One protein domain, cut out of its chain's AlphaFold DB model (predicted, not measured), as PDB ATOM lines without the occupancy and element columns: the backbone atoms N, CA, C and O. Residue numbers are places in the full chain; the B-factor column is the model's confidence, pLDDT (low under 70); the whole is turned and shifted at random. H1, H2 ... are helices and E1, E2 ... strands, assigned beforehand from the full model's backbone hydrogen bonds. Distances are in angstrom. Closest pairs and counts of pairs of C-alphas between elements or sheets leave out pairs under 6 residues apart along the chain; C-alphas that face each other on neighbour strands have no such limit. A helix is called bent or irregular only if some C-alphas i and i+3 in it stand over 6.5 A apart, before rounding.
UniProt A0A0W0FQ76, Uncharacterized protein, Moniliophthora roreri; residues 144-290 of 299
ATOM      1  N   ALA A 144      41.796  16.896  43.993       89.25
ATOM      2  CA  ALA A 144      41.890  16.914  42.539       89.25
ATOM      3  C   ALA A 144      43.157  16.204  42.037       89.25
ATOM      4  O   ALA A 144      43.104  15.475  41.043       89.25
ATOM      5  N   ASP A 145      44.282  16.362  42.735       92.25
ATOM      6  CA  ASP A 145      45.528  15.667  42.420       92.25
ATOM      7  C   ASP A 145      45.386  14.146  42.552       92.25
ATOM      8  O   ASP A 145      45.787  13.408  41.647       92.25
ATOM      9  N   PHE A 146      44.756  13.660  43.627       93.00
ATOM     10  CA  PHE A 146      44.487  12.230  43.787       93.00
ATOM     11  C   PHE A 146      43.504  11.699  42.742       93.00
ATOM     12  O   PHE A 146      43.675  10.579  42.263       93.00
ATOM     13  N   ALA A 147      42.497  12.486  42.351       93.50
ATOM     14  CA  ALA A 147      41.575  12.099  41.284       93.50
ATOM     15  C   ALA A 147      42.302  11.945  39.935       93.50
ATOM     16  O   ALA A 147      42.152  10.926  39.264       93.50
ATOM     17  N   LYS A 148      43.162  12.904  39.569       94.94
ATOM     18  CA  LYS A 148      43.986  12.827  38.349       94.94
ATOM     19  C   LYS A 148      44.935  11.627  38.375       94.94
ATOM     20  O   LYS A 148      45.075  10.928  37.369       94.94
ATOM     21  N   ALA A 149      45.572  11.374  39.518       93.81
ATOM     22  CA  ALA A 149      46.446  10.223  39.705       93.81
ATOM     23  C   ALA A 149      45.684   8.900  39.548       93.81
ATOM     24  O   ALA A 149      46.152   8.013  38.839       93.81
ATOM     25  N   ALA A 150      44.485   8.789  40.125       94.12
ATOM     26  CA  ALA A 150      43.663   7.589  40.019       94.12
ATOM     27  C   ALA A 150      43.285   7.259  38.569       94.12
ATOM     28  O   ALA A 150      43.439   6.114  38.150       94.12
ATOM     29  N   VAL A 151      42.892   8.263  37.778       94.25
ATOM     30  CA  VAL A 151      42.621   8.101  36.336       94.25
ATOM     31  C   VAL A 151      43.875   7.627  35.589       94.25
ATOM     32  O   VAL A 151      43.806   6.757  34.720       94.25
ATOM     33  N   SER A 152      45.043   8.188  35.916       93.12
ATOM     34  CA  SER A 152      46.321   7.800  35.305       93.12
ATOM     35  C   SER A 152      46.708   6.355  35.632       93.12
ATOM     36  O   SER A 152      47.101   5.601  34.742       93.12
ATOM     37  N   GLU A 153      46.562   5.938  36.890       91.75
ATOM     38  CA  GLU A 153      46.828   4.560  37.313       91.75
ATOM     39  C   GLU A 153      45.814   3.579  36.716       91.75
ATOM     40  O   GLU A 153      46.207   2.518  36.229       91.75
ATOM     41  N   PHE A 154      44.533   3.955  36.644       90.69
ATOM     42  CA  PHE A 154      43.508   3.131  36.012       90.69
ATOM     43  C   PHE A 154      43.841   2.830  34.548       90.69
ATOM     44  O   PHE A 154      43.739   1.684  34.120       90.69
ATOM     45  N   LYS A 155      44.324   3.816  33.779       89.56
ATOM     46  CA  LYS A 155      44.732   3.602  32.376       89.56
ATOM     47  C   LYS A 155      45.763   2.483  32.214       89.56
ATOM     48  O   LYS A 155      45.719   1.784  31.206       89.56
ATOM     49  N   LYS A 156      46.658   2.293  33.190       86.69
ATOM     50  CA  LYS A 156      47.688   1.239  33.155       86.69
ATOM     51  C   LYS A 156      47.090  -0.153  33.349       86.69
ATOM     52  O   LYS A 156      47.566  -1.103  32.740       86.69
ATOM     53  N   ILE A 157      46.039  -0.263  34.161       82.69
ATOM     54  CA  ILE A 157      45.383  -1.539  34.487       82.69
ATOM     55  C   ILE A 157      44.098  -1.797  33.700       82.69
ATOM     56  O   ILE A 157      43.563  -2.899  33.760       82.69
ATOM     57  N   LYS A 158      43.594  -0.815  32.951       84.50
ATOM     58  CA  LYS A 158      42.408  -0.928  32.095       84.50
ATOM     59  C   LYS A 158      42.434  -2.179  31.192       84.50
ATOM     60  O   LYS A 158      41.404  -2.849  31.124       84.50
ATOM     61  N   PRO A 159      43.572  -2.539  30.558       77.06
ATOM     62  CA  PRO A 159      43.732  -3.787  29.806       77.06
ATOM     63  C   PRO A 159      43.455  -5.051  30.619       77.06
ATOM     64  O   PRO A 159      42.927  -6.024  30.090       77.06
ATOM     65  N   HIS A 160      43.818  -5.034  31.902       74.00
ATOM     66  CA  HIS A 160      43.460  -6.097  32.820       74.00
ATOM     67  C   HIS A 160      41.963  -5.995  33.055       74.00
ATOM     68  O   HIS A 160      41.252  -6.826  32.535       74.00
ATOM     69  N   VAL A 161      41.440  -4.917  33.641       78.12
ATOM     70  CA  VAL A 161      40.010  -4.799  33.992       78.12
ATOM     71  C   VAL A 161      39.052  -5.215  32.863       78.12
ATOM     72  O   VAL A 161      38.198  -6.052  33.133       78.12
ATOM     73  N   PHE A 162      39.212  -4.731  31.623       75.19
ATOM     74  CA  PHE A 162      38.289  -5.001  30.499       75.19
ATOM     75  C   PHE A 162      38.792  -6.009  29.443       75.19
ATOM     76  O   PHE A 162      38.097  -6.266  28.463       75.19
ATOM     77  N   GLY A 163      39.986  -6.586  29.615       66.75
ATOM     78  CA  GLY A 163      40.619  -7.439  28.603       66.75
ATOM     79  C   GLY A 163      41.189  -6.680  27.392       66.75
ATOM     80  O   GLY A 163      40.953  -5.489  27.195       66.75
ATOM     81  N   THR A 164      41.987  -7.384  26.581       56.06
ATOM     82  CA  THR A 164      42.679  -6.843  25.389       56.06
ATOM     83  C   THR A 164      42.468  -7.652  24.111       56.06
ATOM     84  O   THR A 164      43.034  -7.310  23.069       56.06
ATOM     85  N   GLU A 165      41.704  -8.743  24.157       53.22
ATOM     86  CA  GLU A 165      41.618  -9.658  23.021       53.22
ATOM     87  C   GLU A 165      40.794  -9.069  21.866       53.22
ATOM     88  O   GLU A 165      39.634  -8.681  22.017       53.22
ATOM     89  N   LYS A 166      41.407  -9.023  20.675       47.22
ATOM     90  CA  LYS A 166      40.761  -8.577  19.434       47.22
ATOM     91  C   LYS A 166      39.529  -9.437  19.147       47.22
ATOM     92  O   LYS A 166      39.649 -10.641  18.952       47.22
ATOM     93  N   GLY A 167      38.362  -8.801  19.069       49.03
ATOM     94  CA  GLY A 167      37.087  -9.462  18.761       49.03
ATOM     95  C   GLY A 167      36.246  -9.817  19.989       49.03
ATOM     96  O   GLY A 167      35.063 -10.113  19.839       49.03
ATOM     97  N   LEU A 168      36.803  -9.713  21.199       48.62
ATOM     98  CA  LEU A 168      36.012  -9.686  22.421       48.62
ATOM     99  C   LEU A 168      35.573  -8.235  22.667       48.62
ATOM    100  O   LEU A 168      36.380  -7.309  22.613       48.62
ATOM    101  N   LYS A 169      34.266  -8.025  22.879       52.19
ATOM    102  CA  LYS A 169      33.718  -6.720  23.288       52.19
ATOM    103  C   LYS A 169      34.443  -6.266  24.566       52.19
ATOM    104  O   LYS A 169      34.944  -7.115  25.288       52.19
ATOM    105  N   ASN A 170      34.533  -4.956  24.818       51.03
ATOM    106  CA  ASN A 170      35.228  -4.361  25.973       51.03
ATOM    107  C   ASN A 170      34.585  -4.783  27.298       51.03
ATOM    108  O   ASN A 170      33.824  -4.026  27.900       51.03
ATOM    109  N   THR A 171      34.870  -6.006  27.714       51.97
ATOM    110  CA  THR A 171      34.137  -6.669  28.770       51.97
ATOM    111  C   THR A 171      34.964  -6.768  30.053       51.97
ATOM    112  O   THR A 171      35.979  -7.468  30.105       51.97
ATOM    113  N   SER A 172      34.539  -6.052  31.092       53.91
ATOM    114  CA  SER A 172      35.031  -6.134  32.463       53.91
ATOM    115  C   SER A 172      35.131  -7.582  32.944       53.91
ATOM    116  O   SER A 172      34.274  -8.410  32.669       53.91
ATOM    117  N   GLY A 173      36.227  -7.926  33.620       53.28
ATOM    118  CA  GLY A 173      36.439  -9.257  34.191       53.28
ATOM    119  C   GLY A 173      36.656 -10.390  33.178       53.28
ATOM    120  O   GLY A 173      37.033 -11.486  33.589       53.28
ATOM    121  N   ARG A 174      36.517 -10.168  31.862       51.88
ATOM    122  CA  ARG A 174      36.592 -11.260  30.874       51.88
ATOM    123  C   ARG A 174      37.992 -11.813  30.655       51.88
ATOM    124  O   ARG A 174      38.130 -12.970  30.286       51.88
ATOM    125  N   HIS A 175      39.044 -11.054  30.952       46.38
ATOM    126  CA  HIS A 175      40.410 -11.588  31.034       46.38
ATOM    127  C   HIS A 175      40.557 -12.630  32.161       46.38
ATOM    128  O   HIS A 175      41.248 -13.631  31.977       46.38
ATOM    129  N   LEU A 176      39.867 -12.441  33.296       50.69
ATOM    130  CA  LEU A 176      39.786 -13.447  34.354       50.69
ATOM    131  C   LEU A 176      38.916 -14.613  33.909       50.69
ATOM    132  O   LEU A 176      39.331 -15.751  34.094       50.69
ATOM    133  N   ALA A 177      37.771 -14.354  33.267       46.16
ATOM    134  CA  ALA A 177      36.951 -15.411  32.681       46.16
ATOM    135  C   ALA A 177      37.751 -16.230  31.657       46.16
ATOM    136  O   ALA A 177      37.698 -17.442  31.696       46.16
ATOM    137  N   SER A 178      38.574 -15.609  30.814       40.59
ATOM    138  CA  SER A 178      39.395 -16.283  29.794       40.59
ATOM    139  C   SER A 178      40.566 -17.059  30.410       40.59
ATOM    140  O   SER A 178      40.874 -18.170  29.982       40.59
ATOM    141  N   ALA A 179      41.182 -16.532  31.477       44.12
ATOM    142  CA  ALA A 179      42.156 -17.269  32.286       44.12
ATOM    143  C   ALA A 179      41.515 -18.457  33.036       44.12
ATOM    144  O   ALA A 179      42.150 -19.497  33.194       44.12
ATOM    145  N   LEU A 180      40.251 -18.323  33.448       45.34
ATOM    146  CA  LEU A 180      39.427 -19.371  34.057       45.34
ATOM    147  C   LEU A 180      38.873 -20.367  33.023       45.34
ATOM    148  O   LEU A 180      38.720 -21.535  33.342       45.34
ATOM    149  N   LEU A 181      38.629 -19.951  31.779       40.97
ATOM    150  CA  LEU A 181      38.139 -20.767  30.657       40.97
ATOM    151  C   LEU A 181      39.258 -21.570  29.976       40.97
ATOM    152  O   LEU A 181      38.980 -22.440  29.155       40.97
ATOM    153  N   LYS A 182      40.529 -21.343  30.345       42.44
ATOM    154  CA  LYS A 182      41.603 -22.327  30.124       42.44
ATOM    155  C   LYS A 182      41.440 -23.578  30.997       42.44
ATOM    156  O   LYS A 182      42.141 -24.564  30.771       42.44
ATOM    157  N   VAL A 183      40.519 -23.574  31.967       42.31
ATOM    158  CA  VAL A 183      40.002 -24.812  32.557       42.31
ATOM    159  C   VAL A 183      39.180 -25.508  31.464       42.31
ATOM    160  O   VAL A 183      38.282 -24.882  30.908       42.31
ATOM    161  N   PRO A 184      39.486 -26.769  31.104       41.06
ATOM    162  CA  PRO A 184      38.864 -27.437  29.964       41.06
ATOM    163  C   PRO A 184      37.337 -27.367  30.045       41.06
ATOM    164  O   PRO A 184      36.765 -27.624  31.107       41.06
ATOM    165  N   ALA A 185      36.702 -27.082  28.903       44.56
ATOM    166  CA  ALA A 185      35.260 -26.872  28.698       44.56
ATOM    167  C   ALA A 185      34.324 -27.950  29.296       44.56
ATOM    168  O   ALA A 185      33.119 -27.749  29.367       44.56
ATOM    169  N   ASN A 186      34.874 -29.073  29.765       40.22
ATOM    170  CA  ASN A 186      34.160 -30.170  30.417       40.22
ATOM    171  C   ASN A 186      33.975 -30.007  31.936       40.22
ATOM    172  O   ASN A 186      33.426 -30.901  32.577       40.22
ATOM    173  N   LYS A 187      34.425 -28.905  32.545       48.22
ATOM    174  CA  LYS A 187      34.109 -28.591  33.945       48.22
ATOM    175  C   LYS A 187      33.169 -27.400  33.973       48.22
ATOM    176  O   LYS A 187      33.611 -26.264  33.851       48.22
ATOM    177  N   ASN A 188      31.879 -27.677  34.137       49.06
ATOM    178  CA  ASN A 188      30.868 -26.674  34.454       49.06
ATOM    179  C   ASN A 188      31.279 -25.949  35.746       49.06
ATOM    180  O   ASN A 188      30.957 -26.398  36.845       49.06
ATOM    181  N   LEU A 189      32.041 -24.859  35.626       56.69
ATOM    182  CA  LEU A 189      32.302 -23.955  36.737       56.69
ATOM    183  C   LEU A 189      30.945 -23.367  37.117       56.69
ATOM    184  O   LEU A 189      30.343 -22.634  36.331       56.69
ATOM    185  N   ALA A 190      30.431 -23.741  38.287       58.47
ATOM    186  CA  ALA A 190      29.169 -23.207  38.768       58.47
ATOM    187  C   ALA A 190      29.310 -21.683  38.898       58.47
ATOM    188  O   ALA A 190      30.134 -21.188  39.677       58.47
ATOM    189  N   ARG A 191      28.534 -20.958  38.087       66.56
ATOM    190  CA  ARG A 191      28.379 -19.508  38.170       66.56
ATOM    191  C   ARG A 191      27.229 -19.215  39.117       66.56
ATOM    192  O   ARG A 191      26.098 -19.619  38.851       66.56
ATOM    193  N   THR A 192      27.512 -18.451  40.160       67.25
ATOM    194  CA  THR A 192      26.481 -17.893  41.036       67.25
ATOM    195  C   THR A 192      26.519 -16.380  40.915       67.25
ATOM    196  O   THR A 192      27.568 -15.775  41.116       67.25
ATOM    197  N   GLU A 193      25.391 -15.765  40.570       71.56
ATOM    198  CA  GLU A 193      25.245 -14.310  40.569       71.56
ATOM    199  C   GLU A 193      24.592 -13.869  41.877       71.56
ATOM    200  O   GLU A 193      23.559 -14.409  42.275       71.56
ATOM    201  N   ASP A 194      25.178 -12.878  42.538       72.44
ATOM    202  CA  ASP A 194      24.526 -12.221  43.660       72.44
ATOM    203  C   ASP A 194      23.503 -11.206  43.126       72.44
ATOM    204  O   ASP A 194      23.840 -10.254  42.417       72.44
ATOM    205  N   ALA A 195      22.225 -11.408  43.450       73.12
ATOM    206  CA  ALA A 195      21.149 -10.549  42.964       73.12
ATOM    207  C   ALA A 195      21.230  -9.110  43.508       73.12
ATOM    208  O   ALA A 195      20.791  -8.183  42.821       73.12
ATOM    209  N   THR A 196      21.802  -8.944  44.703       74.25
ATOM    210  CA  THR A 196      21.944  -7.690  45.447       74.25
ATOM    211  C   THR A 196      23.066  -6.856  44.845       74.25
ATOM    212  O   THR A 196      22.845  -5.715  44.440       74.25
ATOM    213  N   THR A 197      24.261  -7.432  44.717       73.25
ATOM    214  CA  THR A 197      25.444  -6.717  44.225       73.25
ATOM    215  C   THR A 197      25.582  -6.749  42.713       73.25
ATOM    216  O   THR A 197      26.197  -5.843  42.156       73.25
ATOM    217  N   GLY A 198      24.995  -7.737  42.034       72.19
ATOM    218  CA  GLY A 198      25.132  -7.961  40.594       72.19
ATOM    219  C   GLY A 198      26.491  -8.519  40.173       72.19
ATOM    220  O   GLY A 198      26.861  -8.403  39.007       72.19
ATOM    221  N   LEU A 199      27.240  -9.087  41.119       73.75
ATOM    222  CA  LEU A 199      28.549  -9.698  40.901       73.75
ATOM    223  C   LEU A 199      28.417 -11.196  40.633       73.75
ATOM    224  O   LEU A 199      27.563 -11.861  41.219       73.75
ATOM    225  N   SER A 200      29.292 -11.740  39.786       71.81
ATOM    226  CA  SER A 200      29.346 -13.184  39.540       71.81
ATOM    227  C   SER A 200      30.513 -13.827  40.281       71.81
ATOM    228  O   SER A 200      31.630 -13.311  40.293       71.81
ATOM    229  N   ARG A 201      30.243 -14.984  40.886       70.25
ATOM    230  CA  ARG A 201      31.225 -15.869  41.511       70.25
ATOM    231  C   ARG A 201      31.402 -17.113  40.656       70.25
ATOM    232  O   ARG A 201      30.419 -17.751  40.281       70.25
ATOM    233  N   PHE A 202      32.654 -17.480  40.423       67.75
ATOM    234  CA  PHE A 202      33.038 -18.711  39.747       67.75
ATOM    235  C   PHE A 202      33.752 -19.622  40.739       67.75
ATOM    236  O   PHE A 202      34.835 -19.294  41.230       67.75
ATOM    237  N   ALA A 203      33.145 -20.768  41.045       61.53
ATOM    238  CA  ALA A 203      33.786 -21.796  41.855       61.53
ATOM    239  C   ALA A 203      34.772 -22.589  40.989       61.53
ATOM    240  O   ALA A 203      34.347 -23.295  40.079       61.53
ATOM    241  N   THR A 204      36.077 -22.486  41.259       59.16
ATOM    242  CA  THR A 204      37.093 -23.325  40.603       59.16
ATOM    243  C   THR A 204      37.362 -24.600  41.400       59.16
ATOM    244  O   THR A 204      37.197 -24.630  42.622       59.16
ATOM    245  N   ASN A 205      37.777 -25.676  40.720       52.91
ATOM    246  CA  ASN A 205      38.170 -26.917  41.393       52.91
ATOM    247  C   ASN A 205      39.306 -26.626  42.390       52.91
ATOM    248  O   ASN A 205      40.403 -26.262  41.975       52.91
ATOM    249  N   GLY A 206      39.039 -26.816  43.688       53.09
ATOM    250  CA  GLY A 206      39.990 -26.552  44.776       53.09
ATOM    251  C   GLY A 206      39.595 -25.431  45.750       53.09
ATOM    252  O   GLY A 206      40.478 -24.862  46.378       53.09
ATOM    253  N   ASN A 207      38.302 -25.099  45.885       51.16
ATOM    254  CA  ASN A 207      37.753 -24.080  46.806       51.16
ATOM    255  C   ASN A 207      38.184 -22.624  46.550       51.16
ATOM    256  O   ASN A 207      37.810 -21.735  47.316       51.16
ATOM    257  N   LYS A 208      38.918 -22.340  45.472       57.28
ATOM    258  CA  LYS A 208      39.216 -20.961  45.074       57.28
ATOM    259  C   LYS A 208      38.019 -20.396  44.315       57.28
ATOM    260  O   LYS A 208      37.661 -20.889  43.243       57.28
ATOM    261  N   VAL A 209      37.374 -19.388  44.888       59.34
ATOM    262  CA  VAL A 209      36.236 -18.709  44.270       59.34
ATOM    263  C   VAL A 209      36.724 -17.370  43.742       59.34
ATOM    264  O   VAL A 209      37.192 -16.535  44.512       59.34
ATOM    265  N   LYS A 210      36.625 -17.181  42.424       64.81
ATOM    266  CA  LYS A 210      36.978 -15.912  41.779       64.81
ATOM    267  C   LYS A 210      35.715 -15.085  41.586       64.81
ATOM    268  O   LYS A 210      34.720 -15.596  41.063       64.81
ATOM    269  N   THR A 211      35.755 -13.830  42.012       65.00
ATOM    270  CA  THR A 211      34.648 -12.883  41.845       65.00
ATOM    271  C   THR A 211      34.990 -11.948  40.698       65.00
ATOM    272  O   THR A 211      36.060 -11.345  40.680       65.00
ATOM    273  N   THR A 212      34.094 -11.819  39.725       68.00
ATOM    274  CA  THR A 212      34.295 -10.912  38.593       68.00
ATOM    275  C   THR A 212      33.103  -9.982  38.431       68.00
ATOM    276  O   THR A 212      31.959 -10.312  38.758       68.00
ATOM    277  N   TRP A 213      33.382  -8.809  37.869       67.12
ATOM    278  CA  TRP A 213      32.383  -8.059  37.123       67.12
ATOM    279  C   TRP A 213      32.052  -8.931  35.907       67.12
ATOM    280  O   TRP A 213      32.949  -9.251  35.137       67.12
ATOM    281  N   ASP A 214      30.842  -9.469  35.819       57.66
ATOM    282  CA  ASP A 214      30.405 -10.229  34.646       57.66
ATOM    283  C   ASP A 214      29.509  -9.320  33.830       57.66
ATOM    284  O   ASP A 214      28.580  -8.726  34.378       57.66
ATOM    285  N   ASP A 215      29.806  -9.195  32.547       51.22
ATOM    286  CA  ASP A 215      29.127  -8.277  31.647       51.22
ATOM    287  C   ASP A 215      28.562  -8.889  30.373       51.22
ATOM    288  O   ASP A 215      27.767  -8.234  29.699       51.22
ATOM    289  N   ASP A 216      28.827 -10.174  30.121       43.84
ATOM    290  CA  ASP A 216      28.097 -10.949  29.119       43.84
ATOM    291  C   ASP A 216      26.579 -10.977  29.463       43.84
ATOM    292  O   ASP A 216      25.746 -11.207  28.585       43.84
ATOM    293  N   LYS A 217      26.198 -10.655  30.718       49.66
ATOM    294  CA  LYS A 217      24.821 -10.319  31.166       49.66
ATOM    295  C   LYS A 217      24.741  -9.052  32.051       49.66
ATOM    296  O   LYS A 217      23.851  -8.931  32.891       49.66
ATOM    297  N   GLY A 218      25.704  -8.143  31.912       54.53
ATOM    298  CA  GLY A 218      26.142  -7.217  32.962       54.53
ATOM    299  C   GLY A 218      25.129  -6.285  33.584       54.53
ATOM    300  O   GLY A 218      24.452  -5.515  32.913       54.53
ATOM    301  N   LYS A 219      25.134  -6.280  34.915       66.81
ATOM    302  CA  LYS A 219      24.408  -5.318  35.743       66.81
ATOM    303  C   LYS A 219      25.141  -3.980  35.919       66.81
ATOM    304  O   LYS A 219      24.511  -3.026  36.376       66.81
ATOM    305  N   TYR A 220      26.418  -3.897  35.557       75.25
ATOM    306  CA  TYR A 220      27.177  -2.647  35.527       75.25
ATOM    307  C   TYR A 220      27.696  -2.380  34.119       75.25
ATOM    308  O   TYR A 220      28.196  -3.278  33.444       75.25
ATOM    309  N   THR A 221      27.581  -1.131  33.696       77.06
ATOM    310  CA  THR A 221      28.184  -0.612  32.474       77.06
ATOM    311  C   THR A 221      29.693  -0.445  32.642       77.06
ATOM    312  O   THR A 221      30.227  -0.379  33.753       77.06
ATOM    313  N   GLN A 222      30.399  -0.331  31.517       78.44
ATOM    314  CA  GLN A 222      31.842  -0.106  31.508       78.44
ATOM    315  C   GLN A 222      32.239   1.164  32.284       78.44
ATOM    316  O   GLN A 222      33.217   1.144  33.031       78.44
ATOM    317  N   ASP A 223      31.463   2.239  32.140       83.19
ATOM    318  CA  ASP A 223      31.716   3.518  32.808       83.19
ATOM    319  C   ASP A 223      31.506   3.417  34.320       83.19
ATOM    320  O   ASP A 223      32.281   3.971  35.099       83.19
ATOM    321  N   GLU A 224      30.505   2.651  34.758       85.69
ATOM    322  CA  GLU A 224      30.268   2.384  36.176       85.69
ATOM    323  C   GLU A 224      31.404   1.568  36.796       85.69
ATOM    324  O   GLU A 224      31.883   1.904  37.882       85.69
ATOM    325  N   VAL A 225      31.878   0.529  36.102       84.38
ATOM    326  CA  VAL A 225      33.036  -0.259  36.548       84.38
ATOM    327  C   VAL A 225      34.283   0.620  36.600       84.38
ATOM    328  O   VAL A 225      34.994   0.607  37.604       84.38
ATOM    329  N   GLN A 226      34.526   1.436  35.572       88.00
ATOM    330  CA  GLN A 226      35.642   2.378  35.551       88.00
ATOM    331  C   GLN A 226      35.568   3.362  36.727       88.00
ATOM    332  O   GLN A 226      36.546   3.494  37.462       88.00
ATOM    333  N   GLY A 227      34.419   4.001  36.953       90.38
ATOM    334  CA  GLY A 227      34.235   4.950  38.051       90.38
ATOM    335  C   GLY A 227      34.452   4.308  39.422       90.38
ATOM    336  O   GLY A 227      35.105   4.891  40.290       90.38
ATOM    337  N   MET A 228      33.982   3.071  39.609       90.88
ATOM    338  CA  MET A 228      34.225   2.322  40.841       90.88
ATOM    339  C   MET A 228      35.708   1.959  41.024       90.88
ATOM    340  O   MET A 228      36.244   2.100  42.126       90.88
ATOM    341  N   CYS A 229      36.401   1.544  39.959       90.31
ATOM    342  CA  CYS A 229      37.837   1.263  40.000       90.31
ATOM    343  C   CYS A 229      38.664   2.517  40.307       90.31
ATOM    344  O   CYS A 229      39.550   2.473  41.159       90.31
ATOM    345  N   GLU A 230      38.371   3.643  39.655       94.25
ATOM    346  CA  GLU A 230      39.039   4.922  39.910       94.25
ATOM    347  C   GLU A 230      38.819   5.387  41.356       94.25
ATOM    348  O   GLU A 230      39.766   5.818  42.017       94.25
ATOM    349  N   ALA A 231      37.604   5.230  41.896       94.81
ATOM    350  CA  ALA A 231      37.309   5.531  43.294       94.81
ATOM    351  C   ALA A 231      38.095   4.635  44.270       94.81
ATOM    352  O   ALA A 231      38.641   5.137  45.256       94.81
ATOM    353  N   ALA A 232      38.206   3.332  43.983       93.56
ATOM    354  CA  ALA A 232      38.997   2.401  44.789       93.56
ATOM    355  C   ALA A 232      40.487   2.774  44.776       93.56
ATOM    356  O   ALA A 232      41.103   2.913  45.833       93.56
ATOM    357  N   ILE A 233      41.054   3.019  43.589       94.31
ATOM    358  CA  ILE A 233      42.447   3.454  43.419       94.31
ATOM    359  C   ILE A 233      42.692   4.752  44.185       94.31
ATOM    360  O   ILE A 233      43.648   4.838  44.954       94.31
ATOM    361  N   LYS A 234      41.812   5.748  44.030       95.00
ATOM    362  CA  LYS A 234      41.899   7.019  44.756       95.00
ATOM    363  C   LYS A 234      41.930   6.797  46.269       95.00
ATOM    364  O   LYS A 234      42.728   7.430  46.954       95.00
ATOM    365  N   GLY A 235      41.106   5.887  46.792       93.62
ATOM    366  CA  GLY A 235      41.120   5.512  48.207       93.62
ATOM    367  C   GLY A 235      42.455   4.911  48.656       93.62
ATOM    368  O   GLY A 235      42.985   5.318  49.687       93.62
ATOM    369  N   VAL A 236      43.053   4.019  47.859       92.81
ATOM    370  CA  VAL A 236      44.385   3.456  48.153       92.81
ATOM    371  C   VAL A 236      45.465   4.537  48.149       92.81
ATOM    372  O   VAL A 236      46.295   4.579  49.057       92.81
ATOM    373  N   LEU A 237      45.446   5.424  47.153       92.56
ATOM    374  CA  LEU A 237      46.391   6.536  47.035       92.56
ATOM    375  C   LEU A 237      46.304   7.483  48.237       92.56
ATOM    376  O   LEU A 237      47.332   7.858  48.793       92.56
ATOM    377  N   LYS A 238      45.088   7.804  48.696       92.00
ATOM    378  CA  LYS A 238      44.874   8.598  49.914       92.00
ATOM    379  C   LYS A 238      45.368   7.895  51.169       92.00
ATOM    380  O   LYS A 238      46.059   8.513  51.969       92.00
ATOM    381  N   LEU A 239      45.046   6.610  51.330       89.88
ATOM    382  CA  LEU A 239      45.451   5.827  52.500       89.88
ATOM    383  C   LEU A 239      46.976   5.780  52.641       89.88
ATOM    384  O   LEU A 239      47.506   5.832  53.747       89.88
ATOM    385  N   LYS A 240      47.683   5.704  51.511       87.00
ATOM    386  CA  LYS A 240      49.150   5.721  51.468       87.00
ATOM    387  C   LYS A 240      49.738   7.129  51.387       87.00
ATOM    388  O   LYS A 240      50.950   7.272  51.515       87.00
ATOM    389  N   ASN A 241      48.902   8.144  51.181       87.56
ATOM    390  CA  ASN A 241      49.292   9.517  50.883       87.56
ATOM    391  C   ASN A 241      50.308   9.610  49.720       87.56
ATOM    392  O   ASN A 241      51.302  10.331  49.791       87.56
ATOM    393  N   THR A 242      50.087   8.838  48.650       84.69
ATOM    394  CA  THR A 242      50.963   8.773  47.467       84.69
ATOM    395  C   THR A 242      50.214   9.135  46.190       84.69
ATOM    396  O   THR A 242      49.024   8.881  46.054       84.69
ATOM    397  N   LYS A 243      50.918   9.687  45.192       86.06
ATOM    398  CA  LYS A 243      50.355   9.935  43.845       86.06
ATOM    399  C   LYS A 243      50.474   8.729  42.902       86.06
ATOM    400  O   LYS A 243      50.098   8.818  41.740       86.06
ATOM    401  N   THR A 244      51.021   7.618  43.385       86.25
ATOM    402  CA  THR A 244      51.239   6.383  42.624       86.25
ATOM    403  C   THR A 244      50.886   5.169  43.471       86.25
ATOM    404  O   THR A 244      51.022   5.190  44.701       86.25
ATOM    405  N   LEU A 245      50.420   4.104  42.815       85.31
ATOM    406  CA  LEU A 245      50.128   2.843  43.490       85.31
ATOM    407  C   LEU A 245      51.432   2.167  43.958       85.31
ATOM    408  O   LEU A 245      52.476   2.299  43.311       85.31
ATOM    409  N   PRO A 246      51.393   1.433  45.083       74.12
ATOM    410  CA  PRO A 246      52.527   0.640  45.545       74.12
ATOM    411  C   PRO A 246      52.912  -0.400  44.482       74.12
ATOM    412  O   PRO A 246      52.051  -1.074  43.921       74.12
ATOM    413  N   LYS A 247      54.212  -0.559  44.223       72.69
ATOM    414  CA  LYS A 247      54.716  -1.638  43.362       72.69
ATOM    415  C   LYS A 247      54.676  -2.970  44.120       72.69
ATOM    416  O   LYS A 247      54.969  -3.000  45.314       72.69
ATOM    417  N   GLY A 248      54.366  -4.060  43.422       67.44
ATOM    418  CA  GLY A 248      54.375  -5.421  43.971       67.44
ATOM    419  C   GLY A 248      52.979  -6.000  44.214       67.44
ATOM    420  O   GLY A 248      51.986  -5.496  43.701       67.44
ATOM    421  N   THR A 249      52.909  -7.073  45.000       66.25
ATOM    422  CA  THR A 249      51.700  -7.890  45.218       66.25
ATOM    423  C   THR A 249      50.769  -7.358  46.309       66.25
ATOM    424  O   THR A 249      49.840  -8.052  46.711       66.25
ATOM    425  N   ALA A 250      51.000  -6.141  46.811       75.44
ATOM    426  CA  ALA A 250      50.199  -5.571  47.888       75.44
ATOM    427  C   ALA A 250      48.746  -5.367  47.437       75.44
ATOM    428  O   ALA A 250      48.475  -4.555  46.549       75.44
ATOM    429  N   ILE A 251      47.832  -6.082  48.091       81.31
ATOM    430  CA  ILE A 251      46.390  -5.945  47.902       81.31
ATOM    431  C   ILE A 251      45.861  -4.997  48.975       81.31
ATOM    432  O   ILE A 251      46.174  -5.124  50.158       81.31
ATOM    433  N   THR A 252      45.082  -4.003  48.572       88.75
ATOM    434  CA  THR A 252      44.365  -3.121  49.494       88.75
ATOM    435  C   THR A 252      42.932  -2.999  49.025       88.75
ATOM    436  O   THR A 252      42.692  -2.640  47.875       88.75
ATOM    437  N   SER A 253      41.987  -3.289  49.913       90.31
ATOM    438  CA  SER A 253      40.568  -3.242  49.585       90.31
ATOM    439  C   SER A 253      39.928  -1.977  50.143       90.31
ATOM    440  O   SER A 253      40.082  -1.654  51.321       90.31
ATOM    441  N   ILE A 254      39.227  -1.250  49.279       93.69
ATOM    442  CA  ILE A 254      38.563   0.017  49.577       93.69
ATOM    443  C   ILE A 254      37.066  -0.147  49.340       93.69
ATOM    444  O   ILE A 254      36.641  -0.692  48.323       93.69
ATOM    445  N   SER A 255      36.263   0.341  50.280       94.31
ATOM    446  CA  SER A 255      34.817   0.411  50.122       94.31
ATOM    447  C   SER A 255      34.467   1.500  49.109       94.31
ATOM    448  O   SER A 255      34.909   2.641  49.239       94.31
ATOM    449  N   VAL A 256      33.670   1.172  48.098       93.50
ATOM    450  CA  VAL A 256      33.253   2.099  47.043       93.50
ATOM    451  C   VAL A 256      31.743   2.070  46.898       93.50
ATOM    452  O   VAL A 256      31.125   1.008  46.909       93.50
ATOM    453  N   ARG A 257      31.145   3.253  46.743       92.00
ATOM    454  CA  ARG A 257      29.717   3.386  46.474       92.00
ATOM    455  C   ARG A 257      29.420   2.923  45.051       92.00
ATOM    456  O   ARG A 257      29.894   3.537  44.100       92.00
ATOM    457  N   SER A 258      28.616   1.876  44.908       87.06
ATOM    458  CA  SER A 258      28.123   1.447  43.608       87.06
ATOM    459  C   SER A 258      26.969   2.347  43.137       87.06
ATOM    460  O   SER A 258      26.198   2.857  43.964       87.06
ATOM    461  N   PRO A 259      26.786   2.494  41.814       83.94
ATOM    462  CA  PRO A 259      25.625   3.172  41.220       83.94
ATOM    463  C   PRO A 259      24.273   2.607  41.673       83.94
ATOM    464  O   PRO A 259      23.255   3.289  41.637       83.94
ATOM    465  N   ARG A 260      24.266   1.361  42.158       79.25
ATOM    466  CA  ARG A 260      23.074   0.644  42.628       79.25
ATOM    467  C   ARG A 260      22.719   0.924  44.082       79.25
ATOM    468  O   ARG A 260      21.826   0.295  44.638       79.25
ATOM    469  N   GLY A 261      23.408   1.863  44.719       84.62
ATOM    470  CA  GLY A 261      23.025   2.314  46.045       84.62
ATOM    471  C   GLY A 261      23.505   1.407  47.183       84.62
ATOM    472  O   GLY A 261      22.971   1.482  48.293       84.62
ATOM    473  N   MET A 262      24.571   0.639  46.972       86.56
ATOM    474  CA  MET A 262      25.274  -0.100  48.030       86.56
ATOM    475  C   MET A 262      26.765   0.178  48.004       86.56
ATOM    476  O   MET A 262      27.277   0.711  47.026       86.56
ATOM    477  N   ASN A 263      27.461  -0.146  49.088       90.44
ATOM    478  CA  ASN A 263      28.913  -0.096  49.082       90.44
ATOM    479  C   ASN A 263      29.449  -1.491  48.778       90.44
ATOM    480  O   ASN A 263      28.932  -2.481  49.291       90.44
ATOM    481  N   LEU A 264      30.480  -1.561  47.945       87.75
ATOM    482  CA  LEU A 264      31.178  -2.788  47.585       87.75
ATOM    483  C   LEU A 264      32.626  -2.679  48.041       87.75
ATOM    484  O   LEU A 264      33.237  -1.619  47.921       87.75
ATOM    485  N   CYS A 265      33.186  -3.774  48.542       88.50
ATOM    486  CA  CYS A 265      34.609  -3.823  48.849       88.50
ATOM    487  C   CYS A 265      35.384  -4.154  47.573       88.50
ATOM    488  O   CYS A 265      35.187  -5.228  47.004       88.50
ATOM    489  N   ILE A 266      36.235  -3.240  47.111       88.00
ATOM    490  CA  ILE A 266      37.011  -3.379  45.875       88.00
ATOM    491  C   ILE A 266      38.490  -3.495  46.219       88.00
ATOM    492  O   ILE A 266      39.080  -2.577  46.781       88.00
ATOM    493  N   SER A 267      39.084  -4.624  45.854       87.19
ATOM    494  CA  SER A 267      40.502  -4.924  46.002       87.19
ATOM    495  C   SER A 267      41.301  -4.296  44.865       87.19
ATOM    496  O   SER A 267      40.986  -4.476  43.691       87.19
ATOM    497  N   VAL A 268      42.360  -3.575  45.221       86.81
ATOM    498  CA  VAL A 268      43.357  -3.022  44.303       86.81
ATOM    499  C   VAL A 268      44.671  -3.744  44.566       86.81
ATOM    500  O   VAL A 268      45.171  -3.717  45.692       86.81
ATOM    501  N   GLN A 269      45.236  -4.376  43.542       82.06
ATOM    502  CA  GLN A 269      46.535  -5.033  43.614       82.06
ATOM    503  C   GLN A 269      47.541  -4.220  42.809       82.06
ATOM    504  O   GLN A 269      47.518  -4.240  41.576       82.06
ATOM    505  N   GLY A 270      48.407  -3.493  43.520       78.25
ATOM    506  CA  GLY A 270      49.457  -2.662  42.929       78.25
ATOM    507  C   GLY A 270      49.028  -1.950  41.642       78.25
ATOM    508  O   GLY A 270      47.961  -1.353  41.579       78.25
ATOM    509  N   ASN A 271      49.850  -2.037  40.600       73.56
ATOM    510  CA  ASN A 271      49.537  -1.567  39.249       73.56
ATOM    511  C   ASN A 271      49.127  -2.716  38.311       73.56
ATOM    512  O   ASN A 271      49.370  -2.627  37.108       73.56
ATOM    513  N   THR A 272      48.584  -3.806  38.853       73.38
ATOM    514  CA  THR A 272      48.316  -5.030  38.092       73.38
ATOM    515  C   THR A 272      46.832  -5.285  37.900       73.38
ATOM    516  O   THR A 272      46.446  -5.769  36.840       73.38
ATOM    517  N   SER A 273      45.980  -4.966  38.880       79.00
ATOM    518  CA  SER A 273      44.556  -5.294  38.772       79.00
ATOM    519  C   SER A 273      43.653  -4.613  39.807       79.00
ATOM    520  O   SER A 273      44.112  -4.124  40.842       79.00
ATOM    521  N   VAL A 274      42.345  -4.592  39.511       83.44
ATOM    522  CA  VAL A 274      41.276  -4.153  40.421       83.44
ATOM    523  C   VAL A 274      40.062  -5.069  40.278       83.44
ATOM    524  O   VAL A 274      39.552  -5.236  39.168       83.44
ATOM    525  N   PHE A 275      39.570  -5.606  41.396       80.31
ATOM    526  CA  PHE A 275      38.468  -6.572  41.432       80.31
ATOM    527  C   PHE A 275      37.520  -6.338  42.609       80.31
ATOM    528  O   PHE A 275      37.939  -5.821  43.647       80.31
ATOM    529  N   PRO A 276      36.237  -6.709  42.489       76.12
ATOM    530  CA  PRO A 276      35.330  -6.675  43.619       76.12
ATOM    531  C   PRO A 276      35.628  -7.867  44.533       76.12
ATOM    532  O   PRO A 276      35.548  -9.019  44.118       76.12
ATOM    533  N   GLY A 277      35.954  -7.588  45.790       69.50
ATOM    534  CA  GLY A 277      36.222  -8.605  46.801       69.50
ATOM    535  C   GLY A 277      35.018  -8.939  47.691       69.50
ATOM    536  O   GLY A 277      35.002  -9.988  48.320       69.50
ATOM    537  N   SER A 278      33.990  -8.090  47.781       70.12
ATOM    538  CA  SER A 278      32.764  -8.438  48.522       70.12
ATOM    539  C   SER A 278      31.661  -8.835  47.557       70.12
ATOM    540  O   SER A 278      31.384  -8.120  46.598       70.12
ATOM    541  N   THR A 279      31.058  -9.995  47.807       70.44
ATOM    542  CA  THR A 279      29.907 -10.479  47.032       70.44
ATOM    543  C   THR A 279      28.600  -9.983  47.614       70.44
ATOM    544  O   THR A 279      27.595  -9.974  46.914       70.44
ATOM    545  N   SER A 280      28.657  -9.508  48.855       74.88
ATOM    546  CA  SER A 280      27.578  -8.851  49.573       74.88
ATOM    547  C   SER A 280      27.788  -7.332  49.570       74.88
ATOM    548  O   SER A 280      28.863  -6.820  49.256       74.88
ATOM    549  N   ALA A 281      26.762  -6.567  49.930       81.12
ATOM    550  CA  ALA A 281      26.975  -5.162  50.253       81.12
ATOM    551  C   ALA A 281      27.807  -5.053  51.543       81.12
ATOM    552  O   ALA A 281      27.516  -5.729  52.529       81.12
ATOM    553  N   THR A 282      28.804  -4.168  51.567       84.00
ATOM    554  CA  THR A 282      29.493  -3.794  52.806       84.00
ATOM    555  C   THR A 282      28.802  -2.603  53.467       84.00
ATOM    556  O   THR A 282      28.269  -1.715  52.800       84.00
ATOM    557  N   THR A 283      28.825  -2.558  54.797       88.44
ATOM    558  CA  THR A 283      28.394  -1.393  55.581       88.44
ATOM    559  C   THR A 283      29.523  -0.382  55.784       88.44
ATOM    560  O   THR A 283      29.271   0.727  56.257       88.44
ATOM    561  N   THR A 284      30.762  -0.720  55.401       90.75
ATOM    562  CA  THR A 284      31.910   0.185  55.495       90.75
ATOM    563  C   THR A 284      31.657   1.450  54.663       90.75
ATOM    564  O   THR A 284      31.293   1.337  53.485       90.75
ATOM    565  N   PRO A 285      31.866   2.658  55.219       91.94
ATOM    566  CA  PRO A 285      31.726   3.905  54.474       91.94
ATOM    567  C   PRO A 285      32.641   3.964  53.246       91.94
ATOM    568  O   PRO A 285      33.772   3.478  53.279       91.94
ATOM    569  N   ALA A 286      32.165   4.587  52.165       91.69
ATOM    570  CA  ALA A 286      32.946   4.717  50.939       91.69
ATOM    571  C   ALA A 286      34.256   5.494  51.182       91.69
ATOM    572  O   ALA A 286      34.284   6.483  51.914       91.69
ATOM    573  N   GLY A 287      35.340   5.044  50.554       90.19
ATOM    574  CA  GLY A 287      36.688   5.589  50.707       90.19
ATOM    575  C   GLY A 287      37.480   5.023  51.890       90.19
ATOM    576  O   GLY A 287      38.666   5.323  51.998       90.19
ATOM    577  N   GLN A 288      36.872   4.201  52.750       92.38
ATOM    578  CA  GLN A 288      37.581   3.533  53.844       92.38
ATOM    579  C   GLN A 288      38.067   2.139  53.449       92.38
ATOM    580  O   GLN A 288      37.513   1.495  52.556       92.38
ATOM    581  N   GLN A 289      39.101   1.670  54.148       92.69
ATOM    582  CA  GLN A 289      39.575   0.300  54.014       92.69
ATOM    583  C   GLN A 289      38.492  -0.677  54.487       92.69
ATOM    584  O   GLN A 289      37.849  -0.456  55.513       92.69
ATOM    585  N   CYS A 290      38.290  -1.750  53.732       90.88
ATOM    586  CA  CYS A 290      37.312  -2.792  54.028       90.88
ATOM    587  C   CYS A 290      37.961  -4.173  53.962       90.88
ATOM    588  O   CYS A 290      39.042  -4.339  53.395       90.88
TER     589      CYS A 290
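What this domain is: This is residues 144 to 290 of the 299 residues of an uncharacterized protein of Moniliophthora roreri (UniProt A0A0W0FQ76). A three-stranded sheet, E4 E5 E6, has the long helix H3 laid slantwise over one face, and the long helix H1 crosses H3 and passes near the sheet's edge strand E6. Past E6, a second small sheet, E1 E2 E3, with the short helix H2 next to E3, makes a less confident head at one end. The printed part has 147 residues with three named helices and six named strands, in the order H1 H2 E1 E2 E3 H3 E4 E5 E6; both sheets are antiparallel and the class is mixed, helices and strands. The whole is compact, with a radius of gyration of the C-alphas of 14.9 A and spans of 48 by 34 by 28 A.

Where its parts are: Find C-alpha 144 at (41.890, 16.914, 42.539); from there H1 runs to residue 162, 25.3 A, with a kink of 57 degrees near residue 156, and it is irregular, C-alphas 156 and 159 being 7.2 A apart. H2 holds residues 174 to 181, 9.6 A. Next come E1, residues 191 to 193, 6.5 A; E2, residues 200 to 203, 10.0 A; and E3, residues 209 to 212, 9.8 A. Look for C-alpha 222 at (31.842, -0.106, 31.508), where H3 begins its 27.1 A to residue 240. E4, residues 251 to 257, covers 19.2 A, and E5, residues 263 to 269, 19.1 A. E6, residues 273 to 276, covers 10.5 A and ends at (35.330, -6.675, 43.619).

How they stand to each other: Begin at the meander E4 E5 E6, each strand the antiparallel neighbour of the one before. In the hairpin E4 and E5, N 254 and O 266 are 2.8 A apart, within hydrogen-bond range; in the hairpin E5 and E6, N 267 and O 275 are at 2.8 A. H3 is on one face of this sheet, making two layers, at a height over the sheet of 7.6 A; its closest C-alphas to E4 are Ala 232 and Ile 254, 5.4 A. It runs slantwise to the strands, at 55 degrees to E4 on the local plane. H1 touches H3 with residues 146 to 154 alone, closest at the C-alphas of Ala 150 and Lys 234, 5.1 A, at a steep tilt of 54 degrees, opposite ways. H1 only grazes the sheet, with residues 154 to 161. H1 touches H2 with residues 160 to 162 alone, closest at the C-alphas of Phe 162 and Arg 174, 6.5 A. H2 only grazes the second meander, E1 E2 E3, with residues 174 to 180. There N 192 and O 201 are 3.0 A apart in the hairpin E1 and E2, and N 202 and O 210 are 2.9 A apart in the hairpin E2 and E3. The closest C-alphas of E3 and E6 are Thr 211 and Pro 276, 6.5 A; H2 and H3 are apart. In H2 and H3 every O i to N i+4 pair is within hydrogen-bond range; in H1, 12 of 15 are.

The domain as a whole: The two C-alphas farthest apart are those of Ala 144 and Asn 186, 49.2 A. The printed part has no cut, and the link from H1 to H2 is long. Residues 277 to 290 hold no named element. The mean pLDDT of the printed part is 74.3; look for values under 70 at residues 163 to 192, 202 to 219, 248 to 249 and 277.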